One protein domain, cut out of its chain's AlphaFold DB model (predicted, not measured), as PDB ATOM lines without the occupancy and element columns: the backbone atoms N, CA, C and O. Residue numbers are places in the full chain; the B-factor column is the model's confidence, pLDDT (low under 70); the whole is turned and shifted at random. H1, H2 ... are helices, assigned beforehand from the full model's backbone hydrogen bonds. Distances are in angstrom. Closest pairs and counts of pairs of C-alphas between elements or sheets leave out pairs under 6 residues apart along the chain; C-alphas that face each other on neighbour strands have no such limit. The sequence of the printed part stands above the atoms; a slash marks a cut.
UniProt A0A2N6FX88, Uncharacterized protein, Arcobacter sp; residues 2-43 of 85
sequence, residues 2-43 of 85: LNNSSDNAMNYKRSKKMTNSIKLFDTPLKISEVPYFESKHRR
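AT A GLANCE: This is residues 2 to 43 of the 85 residues of an uncharacterized protein of Arcobacter sp (UniProt A0A2N6FX88). This is a small model with little regular structure: two short helices, H1 and H2, make a V, the end of H1 meeting the start of H2, and the long link between them loops out from the point of the V and comes back. The printed part has 42 residues, with H1 then H2 along the chain and no named strand; the class is all helix, though the named elements hold only 14 residues. It is compact, with a radius of gyration of the C-alphas of 10.2 A, and spans 30 by 22 by 15 A.

IN THESE COORDINATES: After residues 2 to 12, H1 takes residues 13 to 19, 10.3 A long, from C-alpha 13 at (-53.704, -42.125, 23.594). H2 takes residues 35 to 41, 9.9 A long, to C-alpha 41 at (-54.422, -24.576, 21.779).

HOW THE PARTS SIT: H1 and H2 touch, their closest C-alphas, of Met 18 and Tyr 36, being 5.4 A apart. They run opposite ways at a steep tilt of 56 degrees. In H1 and H2 every O i to N i+4 pair is within hydrogen-bond range.

THE WHOLE: The two C-alphas farthest apart, of Asn 3 and Arg 43, are 32.3 A apart. The printed part has no cut. The link from H1 to H2, residues 20 to 34, is long. No printed residue is under 70 in pLDDT.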
ATOM      1  N   LEU A   2     -35.844 -40.328  29.266       88.94
ATOM      2  CA  LEU A   2     -36.094 -41.183  28.089       88.94
ATOM      3  C   LEU A   2     -37.071 -42.347  28.334       88.94
ATOM      4  O   LEU A   2     -37.976 -42.539  27.543       88.94
ATOM      5  N   ASN A   3     -36.981 -43.065  29.457       93.25
ATOM      6  CA  ASN A   3     -37.854 -44.231  29.696       93.25
ATOM      7  C   ASN A   3     -39.360 -43.909  29.734       93.25
ATOM      8  O   ASN A   3     -40.173 -44.801  29.536       93.25
ATOM      9  N   ASN A   4     -39.726 -42.651  29.999       91.44
ATOM     10  CA  ASN A   4     -41.117 -42.198  30.094       91.44
ATOM     11  C   ASN A   4     -41.460 -41.163  29.006       91.44
ATOM     12  O   ASN A   4     -42.370 -40.354  29.188       91.44
ATOM     13  N   SER A   5     -40.707 -41.133  27.903       94.56
ATOM     14  CA  SER A   5     -40.992 -40.255  26.766       94.56
ATOM     15  C   SER A   5     -42.220 -40.726  25.978       94.56
ATOM     16  O   SER A   5     -42.660 -41.873  26.082       94.56
ATOM     17  N   SER A   6     -42.816 -39.829  25.186       95.12
ATOM     18  CA  SER A   6     -44.061 -40.128  24.466       95.12
ATOM     19  C   SER A   6     -43.902 -41.239  23.424       95.12
ATOM     20  O   SER A   6     -44.836 -42.001  23.199       95.12
ATOM     21  N   ASP A   7     -42.734 -41.358  22.804       95.31
ATOM     22  CA  ASP A   7     -42.361 -42.417  21.860       95.31
ATOM     23  C   ASP A   7     -42.095 -43.774  22.535       95.31
ATOM     24  O   ASP A   7     -42.319 -44.808  21.911       95.31
ATOM     25  N   ASN A   8     -41.750 -43.792  23.827       96.56
ATOM     26  CA  ASN A   8     -41.639 -45.020  24.627       96.56
ATOM     27  C   ASN A   8     -42.963 -45.436  25.301       96.56
ATOM     28  O   ASN A   8     -43.100 -46.569  25.759       96.56
ATOM     29  N   ALA A   9     -43.969 -44.555  25.326       95.00
ATOM     30  CA  ALA A   9     -45.253 -44.754  26.012       95.00
ATOM     31  C   ALA A   9     -46.455 -44.801  25.042       95.00
ATOM     32  O   ALA A   9     -47.530 -44.252  25.310       95.00
ATOM     33  N   MET A  10     -46.290 -45.447  23.885       95.69
ATOM     34  CA  MET A  10     -47.269 -45.453  22.781       95.69
ATOM     35  C   MET A  10     -48.565 -46.241  23.069       95.69
ATOM     36  O   MET A  10     -49.520 -46.203  22.290       95.69
ATOM     37  N   ASN A  11     -48.671 -46.928  24.205       96.25
ATOM     38  CA  ASN A  11     -49.934 -47.500  24.677       96.25
ATOM     39  C   ASN A  11     -50.946 -46.408  25.085       96.25
ATOM     40  O   ASN A  11     -52.155 -46.600  24.932       96.25
ATOM     41  N   TYR A  12     -50.484 -45.230  25.512       95.12
ATOM     42  CA  TYR A  12     -51.357 -44.123  25.899       95.12
ATOM     43  C   TYR A  12     -51.807 -43.289  24.694       95.12
ATOM     44  O   TYR A  12     -51.034 -42.933  23.802       95.12
ATOM     45  N   LYS A  13     -53.093 -42.913  24.680       95.00
ATOM     46  CA  LYS A  13     -53.704 -42.125  23.594       95.00
ATOM     47  C   LYS A  13     -52.975 -40.802  23.345       95.00
ATOM     48  O   LYS A  13     -52.762 -40.441  22.191       95.00
ATOM     49  N   ARG A  14     -52.632 -40.068  24.409       93.50
ATOM     50  CA  ARG A  14     -52.016 -38.738  24.295       93.50
ATOM     51  C   ARG A  14     -50.576 -38.833  23.786       93.50
ATOM     52  O   ARG A  14     -50.233 -38.076  22.888       93.50
ATOM     53  N   SER A  15     -49.808 -39.817  24.256       96.44
ATOM     54  CA  SER A  15     -48.453 -40.112  23.773       96.44
ATOM     55  C   SER A  15     -48.429 -40.375  22.268       96.44
ATOM     56  O   SER A  15     -47.725 -39.676  21.549       96.44
ATOM     57  N   LYS A  16     -49.308 -41.259  21.769       97.62
ATOM     58  CA  LYS A  16     -49.451 -41.511  20.322       97.62
ATOM     59  C   LYS A  16     -49.729 -40.249  19.526       97.62
ATOM     60  O   LYS A  16     -49.112 -40.031  18.493       97.62
ATOM     61  N   LYS A  17     -50.674 -39.426  19.986       97.38
ATOM     62  CA  LYS A  17     -51.034 -38.194  19.276       97.38
ATOM     63  C   LYS A  17     -49.891 -37.181  19.255       97.38
ATOM     64  O   LYS A  17     -49.699 -36.538  18.233       97.38
ATOM     65  N   MET A  18     -49.153 -37.064  20.356       96.94
ATOM     66  CA  MET A  18     -48.002 -36.172  20.469       96.94
ATOM     67  C   MET A  18     -46.880 -36.633  19.527       96.94
ATOM     68  O   MET A  18     -46.519 -35.895  18.615       96.94
ATOM     69  N   THR A  19     -46.424 -37.884  19.665       97.38
ATOM     70  CA  THR A  19     -45.343 -38.471  18.855       97.38
ATOM     71  C   THR A  19     -45.680 -38.473  17.365       97.38
ATOM     72  O   THR A  19     -44.896 -37.979  16.565       97.38
ATOM     73  N   ASN A  20     -46.876 -38.928  16.980       97.69
ATOM     74  CA  ASN A  20     -47.264 -39.001  15.565       97.69
ATOM     75  C   ASN A  20     -47.490 -37.626  14.917       97.69
ATOM     76  O   ASN A  20     -47.658 -37.555  13.703       97.69
ATOM     77  N   SER A  21     -47.561 -36.549  15.706       98.00
ATOM     78  CA  SER A  21     -47.679 -35.192  15.165       98.00
ATOM     79  C   SER A  21     -46.334 -34.579  14.779       98.00
ATOM     80  O   SER A  21     -46.312 -33.619  14.016       98.00
ATOM     81  N   ILE A  22     -45.227 -35.125  15.288       97.94
ATOM     82  CA  ILE A  22     -43.867 -34.652  15.020       97.94
ATOM     83  C   ILE A  22     -43.376 -35.304  13.722       97.94
ATOM     84  O   ILE A  22     -43.557 -36.506  13.515       97.94
ATOM     85  N   LYS A  23     -42.770 -34.523  12.820       95.88
ATOM     86  CA  LYS A  23     -42.196 -35.068  11.579       95.88
ATOM     87  C   LYS A  23     -40.904 -35.823  11.886       95.88
ATOM     88  O   LYS A  23     -40.197 -35.487  12.825       95.88
ATOM     89  N   LEU A  24     -40.558 -36.798  11.043       91.38
ATOM     90  CA  LEU A  24     -39.440 -37.729  11.269       91.38
ATOM     91  C   LEU A  24     -38.088 -37.063  11.603       91.38
ATOM     92  O   LEU A  24     -37.298 -37.645  12.335       91.38
ATOM     93  N   PHE A  25     -37.824 -35.867  11.072       94.38
ATOM     94  CA  PHE A  25     -36.560 -35.148  11.271       94.38
ATOM     95  C   PHE A  25     -36.691 -33.906  12.164       94.38
ATOM     96  O   PHE A  25     -35.716 -33.177  12.340       94.38
ATOM     97  N   ASP A  26     -37.866 -33.670  12.751       96.06
ATOM     98  CA  ASP A  26     -38.091 -32.548  13.658       96.06
ATOM     99  C   ASP A  26     -37.780 -32.972  15.098       96.06
ATOM    100  O   ASP A  26     -38.244 -34.004  15.578       96.06
ATOM    101  N   THR A  27     -37.015 -32.148  15.818       95.75
ATOM    102  CA  THR A  27     -36.746 -32.329  17.257       95.75
ATOM    103  C   THR A  27     -37.209 -31.087  18.018       95.75
ATOM    104  O   THR A  27     -36.391 -30.208  18.303       95.75
ATOM    105  N   PRO A  28     -38.517 -30.949  18.306       95.94
ATOM    106  CA  PRO A  28     -39.018 -29.785  19.026       95.94
ATOM    107  C   PRO A  28     -38.386 -29.715  20.419       95.94
ATOM    108  O   PRO A  28     -38.407 -30.686  21.177       95.94
ATOM    109  N   LEU A  29     -37.824 -28.553  20.759       96.69
ATOM    110  CA  LEU A  29     -37.170 -28.329  22.055       96.69
ATOM    111  C   LEU A  29     -38.148 -27.800  23.107       96.69
ATOM    112  O   LEU A  29     -37.888 -27.919  24.305       96.69
ATOM    113  N   LYS A  30     -39.288 -27.244  22.678       97.31
ATOM    114  CA  LYS A  30     -40.383 -26.841  23.563       97.31
ATOM    115  C   LYS A  30     -41.607 -27.714  23.333       97.31
ATOM    116  O   LYS A  30     -42.002 -27.970  22.201       97.31
ATOM    117  N   ILE A  31     -42.296 -28.067  24.419       96.38
ATOM    118  CA  ILE A  31     -43.599 -28.754  24.345       96.38
ATOM    119  C   ILE A  31     -44.599 -27.926  23.523       96.38
ATOM    120  O   ILE A  31     -45.387 -28.486  22.765       96.38
ATOM    121  N   SER A  32     -44.530 -26.596  23.634       96.50
ATOM    122  CA  SER A  32     -45.410 -25.673  22.916       96.50
ATOM    123  C   SER A  32     -45.221 -25.664  21.397       96.50
ATOM    124  O   SER A  32     -46.088 -25.151  20.704       96.50
ATOM    125  N   GLU A  33     -44.109 -26.205  20.893       96.88
ATOM    126  CA  GLU A  33     -43.789 -26.304  19.460       96.88
ATOM    127  C   GLU A  33     -44.206 -27.664  18.874       96.88
ATOM    128  O   GLU A  33     -44.034 -27.919  17.685       96.88
ATOM    129  N   VAL A  34     -44.748 -28.574  19.693       98.06
ATOM    130  CA  VAL A  34     -45.259 -29.849  19.188       98.06
ATOM    131  C   VAL A  34     -46.570 -29.604  18.428       98.06
ATOM    132  O   VAL A  34     -47.504 -29.052  19.015       98.06
ATOM    133  N   PRO A  35     -46.739 -30.088  17.184       97.88
ATOM    134  CA  PRO A  35     -47.930 -29.763  16.390       97.88
ATOM    135  C   PRO A  35     -49.257 -30.196  17.033       97.88
ATOM    136  O   PRO A  35     -50.277 -29.512  16.916       97.88
ATOM    137  N   TYR A  36     -49.275 -31.310  17.774       97.62
ATOM    138  CA  TYR A  36     -50.454 -31.699  18.554       97.62
ATOM    139  C   TYR A  36     -50.804 -30.683  19.656       97.62
ATOM    140  O   TYR A  36     -51.988 -30.444  19.907       97.62
ATOM    141  N   PHE A  37     -49.802 -30.078  20.300       96.94
ATOM    142  CA  PHE A  37     -50.005 -29.032  21.300       96.94
ATOM    143  C   PHE A  37     -50.616 -27.782  20.662       96.94
ATOM    144  O   PHE A  37     -51.630 -27.288  21.156       96.94
ATOM    145  N   GLU A  38     -50.063 -27.311  19.543       96.31
ATOM    146  CA  GLU A  38     -50.581 -26.147  18.811       96.31
ATOM    147  C   GLU A  38     -52.033 -26.367  18.369       96.31
ATOM    148  O   GLU A  38     -52.905 -25.528  18.597       96.31
ATOM    149  N   SER A  39     -52.330 -27.551  17.824       96.12
ATOM    150  CA  SER A  39     -53.686 -27.939  17.424       96.12
ATOM    151  C   SER A  39     -54.675 -27.881  18.591       96.12
ATOM    152  O   SER A  39     -55.806 -27.413  18.432       96.12
ATOM    153  N   LYS A  40     -54.246 -28.324  19.778       95.25
ATOM    154  CA  LYS A  40     -55.042 -28.296  21.011       95.25
ATOM    155  C   LYS A  40     -55.269 -26.882  21.544       95.25
ATOM    156  O   LYS A  40     -56.333 -26.628  22.098       95.25
ATOM    157  N   HIS A  41     -54.340 -25.961  21.307       95.50
ATOM    158  CA  HIS A  41     -54.422 -24.576  21.779       95.50
ATOM    159  C   HIS A  41     -54.894 -23.580  20.713       95.50
ATOM    160  O   HIS A  41     -54.960 -22.388  20.988       95.50
ATOM    161  N   ARG A  42     -55.313 -24.034  19.524       94.81
ATOM    162  CA  ARG A  42     -55.733 -23.163  18.405       94.81
ATOM    163  C   ARG A  42     -56.858 -22.164  18.724       94.81
ATOM    164  O   ARG A  42     -57.063 -21.223  17.967       94.81
ATOM    165  N   ARG A  43     -57.636 -22.404  19.787       92.69
ATOM    166  CA  ARG A  43     -58.734 -21.525  20.243       92.69
ATOM    167  C   ARG A  43     -58.275 -20.476  21.260       92.69
ATOM    168  O   ARG A  43     -59.057 -19.596  21.605       92.69
TER     169      ARG A  43